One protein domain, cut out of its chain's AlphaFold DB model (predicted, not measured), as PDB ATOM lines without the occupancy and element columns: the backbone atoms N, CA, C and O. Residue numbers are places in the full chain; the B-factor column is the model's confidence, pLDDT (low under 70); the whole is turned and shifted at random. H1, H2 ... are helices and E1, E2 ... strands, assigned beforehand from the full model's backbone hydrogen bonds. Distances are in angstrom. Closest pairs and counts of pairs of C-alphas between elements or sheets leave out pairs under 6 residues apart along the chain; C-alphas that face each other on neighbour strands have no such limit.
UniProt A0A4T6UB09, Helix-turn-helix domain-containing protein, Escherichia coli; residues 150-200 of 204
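AT A GLANCE: This is residues 150 to 200 of the 204 residues of the protein "Helix-turn-helix domain-containing protein" of Escherichia coli (UniProt A0A4T6UB09). A small domain in which a two-stranded hairpin, E1 and E2, and a long looped first stretch, residues 150 to 170, reach to opposite ends of the longest axis, with the helix H1 between them and the short helix H2 near the last residues of H1. The looped stretch folds back on itself, tied by a short antiparallel pairing of residues 158 to 159 with residues 167 to 168. The printed part has 51 residues, with two named helices and two named strands in the order H1, E1, E2, H2; the sheet is E1 - E2, antiparallel, and the class is mixed, helices and strands, with under half of the residues in named elements. The whole is compact, with a radius of gyration of the C-alphas of 10.6 A, and its C-alphas span 29 by 25 by 15 A along the three main axes.

HOW THE PARTS SIT: Residues 150 to 170 hold no named element, and their C-alphas lie 7 to 13 A from the mean of all C-alphas. H1, residues 171 to 178, follows, and a tight link of 1 residue joins it to E1, residues 180 to 183. E1 and E2, residues 186 to 189, are a hairpin of antiparallel neighbour strands, with an angle of 145 degrees between their directions. Their C-alphas 180 and 189 face each other at 4.3 A, and N 181 and O 188, as well as N 188 and O 181, are within hydrogen-bond range at 2.8 A. The closest C-alphas of H1 and E2 are those of Phe 178 and Ile 189, 6.6 A apart. H2, residues 194 to 198, is close to H1 but not clearly touching it; their closest C-alphas, those of Phe 178 and Lys 194, are 5.3 A apart. E1 and H2 are apart. In H1 and H2 every O i to N i+4 pair is within hydrogen-bond range.

IN THESE COORDINATES: The printed part begins with C-alpha 150 at (38.677, 23.047, 105.531). H1 begins with C-alpha 171 at (45.631, 22.064, 108.095) and measures 10.3 A from first to last C-alpha. E1 measures 9.7 A and E2 10.2 A. H2 measures 6.1 A and ends with C-alpha 198 at (54.949, 35.677, 94.623).

THE WHOLE: The two C-alphas farthest apart are those of Lys 165 and Met 184, at 30.7 A, and the first and last printed C-alphas, those of Ile 150 and Glu 200, are 26.1 A apart. The printed part has no cut. The links H1 to E1, E1 to E2 and E2 to H2 are tight, and no link between named elements is long. The mean pLDDT of the printed part is 82.2; residues 150 to 154, residue 185 and residue 200 are under 70.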
ATOM      1  N   ILE A 150      37.789  23.728 106.478       50.16
ATOM      2  CA  ILE A 150      38.677  23.047 105.531       50.16
ATOM      3  C   ILE A 150      37.883  22.491 104.340       50.16
ATOM      4  O   ILE A 150      36.914  21.744 104.493       50.16
ATOM      5  N   THR A 151      38.337  22.822 103.130       51.72
ATOM      6  CA  THR A 151      37.973  22.143 101.877       51.72
ATOM      7  C   THR A 151      38.272  20.643 101.980       51.72
ATOM      8  O   THR A 151      39.416  20.291 102.272       51.72
ATOM      9  N   PRO A 152      37.299  19.746 101.752       53.47
ATOM     10  CA  PRO A 152      37.459  18.340 102.094       53.47
ATOM     11  C   PRO A 152      38.528  17.656 101.225       53.47
ATOM     12  O   PRO A 152      38.537  17.812 100.006       53.47
ATOM     13  N   ASN A 153      39.363  16.848 101.889       58.50
ATOM     14  CA  ASN A 153      40.367  15.922 101.345       58.50
ATOM     15  C   ASN A 153      41.745  16.506 100.959       58.50
ATOM     16  O   ASN A 153      42.277  16.233  99.882       58.50
ATOM     17  N   ILE A 154      42.366  17.281 101.852       67.31
ATOM     18  CA  ILE A 154      43.796  17.598 101.727       67.31
ATOM     19  C   ILE A 154      44.602  16.448 102.330       67.31
ATOM     20  O   ILE A 154      44.555  16.219 103.536       67.31
ATOM     21  N   LYS A 155      45.374  15.736 101.502       75.81
ATOM     22  CA  LYS A 155      46.356  14.763 101.995       75.81
ATOM     23  C   LYS A 155      47.488  15.504 102.714       75.81
ATOM     24  O   LYS A 155      48.153  16.346 102.108       75.81
ATOM     25  N   LEU A 156      47.686  15.186 103.993       80.94
ATOM     26  CA  LEU A 156      48.827  15.634 104.789       80.94
ATOM     27  C   LEU A 156      49.906  14.528 104.827       80.94
ATOM     28  O   LEU A 156      49.546  13.351 104.867       80.94
ATOM     29  N   PRO A 157      51.207  14.878 104.830       87.69
ATOM     30  CA  PRO A 157      51.731  16.232 104.691       87.69
ATOM     31  C   PRO A 157      51.628  16.733 103.244       87.69
ATOM     32  O   PRO A 157      51.955  16.022 102.294       87.69
ATOM     33  N   ARG A 158      51.213  17.988 103.069       88.81
ATOM     34  CA  ARG A 158      51.135  18.619 101.752       88.81
ATOM     35  C   ARG A 158      52.451  19.298 101.418       88.81
ATOM     36  O   ARG A 158      52.852  20.244 102.094       88.81
ATOM     37  N   ILE A 159      53.095  18.840 100.353       91.50
ATOM     38  CA  ILE A 159      54.356  19.395  99.857       91.50
ATOM     39  C   ILE A 159      54.059  20.279  98.645       91.50
ATOM     40  O   ILE A 159      53.212  19.943  97.818       91.50
ATOM     41  N   CYS A 160      54.714  21.436  98.551       91.00
ATOM     42  CA  CYS A 160      54.570  22.317  97.397       91.00
ATOM     43  C   CYS A 160      55.216  21.666  96.167       91.00
ATOM     44  O   CYS A 160      56.427  21.467  96.183       91.00
ATOM     45  N   PRO A 161      54.469  21.394  95.084       90.12
ATOM     46  CA  PRO A 161      55.031  20.727  93.909       90.12
ATOM     47  C   PRO A 161      56.015  21.607  93.119       90.12
ATOM     48  O   PRO A 161      56.773  21.077  92.318       90.12
ATOM     49  N   LYS A 162      56.024  22.934  93.335       91.25
ATOM     50  CA  LYS A 162      56.924  23.869  92.631       91.25
ATOM     51  C   LYS A 162      58.298  23.980  93.298       91.25
ATOM     52  O   LYS A 162      59.304  23.942  92.606       91.25
ATOM     53  N   CYS A 163      58.364  24.098  94.630       90.75
ATOM     54  CA  CYS A 163      59.650  24.211  95.335       90.75
ATOM     55  C   CYS A 163      60.099  22.942  96.054       90.75
ATOM     56  O   CYS A 163      61.258  22.874  96.446       90.75
ATOM     57  N   SER A 164      59.202  21.993  96.331       88.94
ATOM     58  CA  SER A 164      59.425  20.812  97.185       88.94
ATOM     59  C   SER A 164      59.924  21.094  98.617       88.94
ATOM     60  O   SER A 164      60.012  20.176  99.425       88.94
ATOM     61  N   LYS A 165      60.197  22.360  98.966       91.25
ATOM     62  CA  LYS A 165      60.702  22.817 100.270       91.25
ATOM     63  C   LYS A 165      59.577  23.072 101.270       91.25
ATOM     64  O   LYS A 165      59.686  22.726 102.440       91.25
ATOM     65  N   THR A 166      58.478  23.678 100.820       90.69
ATOM     66  CA  THR A 166      57.355  23.999 101.703       90.69
ATOM     67  C   THR A 166      56.529  22.746 101.981       90.69
ATOM     68  O   THR A 166      55.894  22.208 101.071       90.69
ATOM     69  N   LYS A 167      56.508  22.310 103.242       92.81
ATOM     70  CA  LYS A 167      55.753  21.152 103.729       92.81
ATOM     71  C   LYS A 167      54.792  21.602 104.825       92.81
ATOM     72  O   LYS A 167      55.223  22.176 105.813       92.81
ATOM     73  N   ALA A 168      53.507  21.330 104.640       89.62
ATOM     74  CA  ALA A 168      52.479  21.541 105.651       89.62
ATOM     75  C   ALA A 168      52.054  20.190 106.234       89.62
ATOM     76  O   ALA A 168      51.583  19.313 105.509       89.62
ATOM     77  N   THR A 169      52.242  20.021 107.533       89.25
ATOM     78  CA  THR A 169      51.899  18.829 108.316       89.25
ATOM     79  C   THR A 169      50.554  18.952 109.022       89.25
ATOM     80  O   THR A 169      49.957  17.934 109.355       89.25
ATOM     81  N   SER A 170      50.037  20.175 109.169       83.69
ATOM     82  CA  SER A 170      48.703  20.455 109.701       83.69
ATOM     83  C   SER A 170      47.856  21.264 108.718       83.69
ATOM     84  O   SER A 170      48.362  21.911 107.799       83.69
ATOM     85  N   HIS A 171      46.540  21.259 108.911       78.31
ATOM     86  CA  HIS A 171      45.631  22.064 108.095       78.31
ATOM     87  C   HIS A 171      45.864  23.574 108.257       78.31
ATOM     88  O   HIS A 171      45.773  24.317 107.278       78.31
ATOM     89  N   GLU A 172      46.224  24.022 109.460       81.75
ATOM     90  CA  GLU A 172      46.585  25.415 109.738       81.75
ATOM     91  C   GLU A 172      47.829  25.827 108.945       81.75
ATOM     92  O   GLU A 172      47.851  26.886 108.313       81.75
ATOM     93  N   GLU A 173      48.835  24.950 108.885       87.69
ATOM     94  CA  GLU A 173      50.026  25.150 108.061       87.69
ATOM     95  C   GLU A 173      49.690  25.186 106.570       87.69
ATOM     96  O   GLU A 173      50.268  25.984 105.834       87.69
ATOM     97  N   VAL A 174      48.723  24.388 106.101       85.94
ATOM     98  CA  VAL A 174      48.293  24.435 104.695       85.94
ATOM     99  C   VAL A 174      47.714  25.812 104.364       85.94
ATOM    100  O   VAL A 174      48.111  26.422 103.367       85.94
ATOM    101  N   VAL A 175      46.822  26.345 105.200       86.31
ATOM    102  CA  VAL A 175      46.252  27.688 105.001       86.31
ATOM    103  C   VAL A 175      47.340  28.761 105.123       86.31
ATOM    104  O   VAL A 175      47.401  29.679 104.302       86.31
ATOM    105  N   LYS A 176      48.259  28.625 106.083       88.31
ATOM    106  CA  LYS A 176      49.363  29.569 106.295       88.31
ATOM    107  C   LYS A 176      50.331  29.607 105.112       88.31
ATOM    108  O   LYS A 176      50.623  30.697 104.618       88.31
ATOM    109  N   PHE A 177      50.794  28.451 104.639       92.19
ATOM    110  CA  PHE A 177      51.846  28.327 103.627       92.19
ATOM    111  C   PHE A 177      51.335  28.402 102.190       92.19
ATOM    112  O   PHE A 177      52.013  28.959 101.328       92.19
ATOM    113  N   PHE A 178      50.141  27.879 101.904       90.38
ATOM    114  CA  PHE A 178      49.571  27.884 100.554       90.38
ATOM    115  C   PHE A 178      48.526  28.981 100.368       90.38
ATOM    116  O   PHE A 178      48.428  29.543  99.277       90.38
ATOM    117  N   GLY A 179      47.797  29.370 101.414       86.94
ATOM    118  CA  GLY A 179      46.692  30.327 101.318       86.94
ATOM    119  C   GLY A 179      45.489  29.787 100.542       86.94
ATOM    120  O   GLY A 179      45.566  28.763  99.859       86.94
ATOM    121  N   VAL A 180      44.386  30.528 100.604       84.88
ATOM    122  CA  VAL A 180      43.125  30.216  99.917       84.88
ATOM    123  C   VAL A 180      42.807  31.265  98.853       84.88
ATOM    124  O   VAL A 180      43.233  32.415  98.956       84.88
ATOM    125  N   ARG A 181      42.082  30.866  97.807       84.31
ATOM    126  CA  ARG A 181      41.496  31.743  96.789       84.31
ATOM    127  C   ARG A 181      39.978  31.602  96.810       84.31
ATOM    128  O   ARG A 181      39.471  30.495  96.978       84.31
ATOM    129  N   LYS A 182      39.261  32.708  96.625       82.69
ATOM    130  CA  LYS A 182      37.797  32.707  96.528       82.69
ATOM    131  C   LYS A 182      37.376  32.376  95.099       82.69
ATOM    132  O   LYS A 182      37.919  32.927  94.149       82.69
ATOM    133  N   THR A 183      36.419  31.470  94.960       76.25
ATOM    134  CA  THR A 183      35.773  31.103  93.695       76.25
ATOM    135  C   THR A 183      34.258  31.160  93.867       76.25
ATOM    136  O   THR A 183      33.770  31.198  94.996       76.25
ATOM    137  N   MET A 184      33.502  31.103  92.767       71.31
ATOM    138  CA  MET A 184      32.035  31.011  92.829       71.31
ATOM    139  C   MET A 184      31.549  29.782  93.623       71.31
ATOM    140  O   MET A 184      30.485  29.825  94.230       71.31
ATOM    141  N   ALA A 185      32.351  28.711  93.671       63.75
ATOM    142  CA  ALA A 185      32.064  27.486  94.421       63.75
ATOM    143  C   ALA A 185      32.533  27.525  95.894       63.75
ATOM    144  O   ALA A 185      32.311  26.563  96.631       63.75
ATOM    145  N   GLY A 186      33.183  28.611  96.333       72.75
ATOM    146  CA  GLY A 186      33.732  28.778  97.682       72.75
ATOM    147  C   GLY A 186      35.245  29.007  97.713       72.75
ATOM    148  O   GLY A 186      35.873  29.334  96.704       72.75
ATOM    149  N   GLU A 187      35.842  28.868  98.894       79.06
ATOM    150  CA  GLU A 187      37.285  29.032  99.099       79.06
ATOM    151  C   GLU A 187      38.035  27.747  98.735       79.06
ATOM    152  O   GLU A 187      37.641  26.663  99.149       79.06
ATOM    153  N   ILE A 188      39.107  27.863  97.950       81.94
ATOM    154  CA  ILE A 188      39.932  26.741  97.481       81.94
ATOM    155  C   ILE A 188      41.395  27.009  97.831       81.94
ATOM    156  O   ILE A 188      41.892  28.118  97.654       81.94
ATOM    157  N   ILE A 189      42.121  25.992  98.288       86.25
ATOM    158  CA  ILE A 189      43.553  26.108  98.596       86.25
ATOM    159  C   ILE A 189      44.375  26.236  97.309       86.25
ATOM    160  O   ILE A 189      44.090  25.610  96.284       86.25
ATOM    161  N   ASN A 190      45.427  27.051  97.343       88.00
ATOM    162  CA  ASN A 190      46.308  27.213  96.190       88.00
ATOM    163  C   ASN A 190      47.202  25.988  95.947       88.00
ATOM    164  O   ASN A 190      47.651  25.311  96.876       88.00
ATOM    165  N   SER A 191      47.494  25.715  94.675       88.00
ATOM    166  CA  SER A 191      48.346  24.593  94.263       88.00
ATOM    167  C   SER A 191      49.789  24.754  94.752       88.00
ATOM    168  O   SER A 191      50.380  23.785  95.219       88.00
ATOM    169  N   TYR A 192      50.318  25.983  94.729       91.94
ATOM    170  CA  TYR A 192      51.697  26.312  95.113       91.94
ATOM    171  C   TYR A 192      51.753  27.159  96.390       91.94
ATOM    172  O   TYR A 192      50.792  27.866  96.726       91.94
ATOM    173  N   CYS A 193      52.878  27.084  97.109       92.75
ATOM    174  CA  CYS A 193      53.104  27.894  98.304       92.75
ATOM    175  C   CYS A 193      53.135  29.393  97.969       92.75
ATOM    176  O   CYS A 193      53.324  29.782  96.816       92.75
ATOM    177  N   LYS A 194      52.919  30.244  98.974       92.50
ATOM    178  CA  LYS A 194      52.873  31.705  98.816       92.50
ATOM    179  C   LYS A 194      54.134  32.262  98.151       92.50
ATOM    180  O   LYS A 194      54.002  33.057  97.232       92.50
ATOM    181  N   GLU A 195      55.311  31.789  98.551       89.88
ATOM    182  CA  GLU A 195      56.603  32.207  97.984       89.88
ATOM    183  C   GLU A 195      56.682  31.919  96.478       89.88
ATOM    184  O   GLU A 195      56.926  32.812  95.676       89.88
ATOM    185  N   CYS A 196      56.355  30.688  96.083       90.56
ATOM    186  CA  CYS A 196      56.335  30.239  94.687       90.56
ATOM    187  C   CYS A 196      55.319  30.958  93.790       90.56
ATOM    188  O   CYS A 196      55.439  30.904  92.563       90.56
ATOM    189  N   ARG A 197      54.275  31.540  94.392       88.69
ATOM    190  CA  ARG A 197      53.272  32.357  93.696       88.69
ATOM    191  C   ARG A 197      53.677  33.826  93.632       88.69
ATOM    192  O   ARG A 197      53.284  34.506  92.694       88.69
ATOM    193  N   ALA A 198      54.421  34.317  94.623       82.75
ATOM    194  CA  ALA A 198      54.949  35.677  94.623       82.75
ATOM    195  C   ALA A 198      56.032  35.839  93.548       82.75
ATOM    196  O   ALA A 198      55.940  36.761  92.752       82.75
ATOM    197  N   SER A 199      56.939  34.865  93.420       71.00
ATOM    198  CA  SER A 199      58.015  34.873  92.416       71.00
ATOM    199  C   SER A 199      57.540  34.830  90.953       71.00
ATOM    200  O   SER A 199      58.350  34.888  90.041       71.00
ATOM    201  N   GLU A 200      56.245  34.614  90.720       60.03
ATOM    202  CA  GLU A 200      55.623  34.560  89.391       60.03
ATOM    203  C   GLU A 200      55.009  35.914  88.995       60.03
ATOM    204  O   GLU A 200      54.749  36.144  87.820       60.03
TER     205      GLU A 200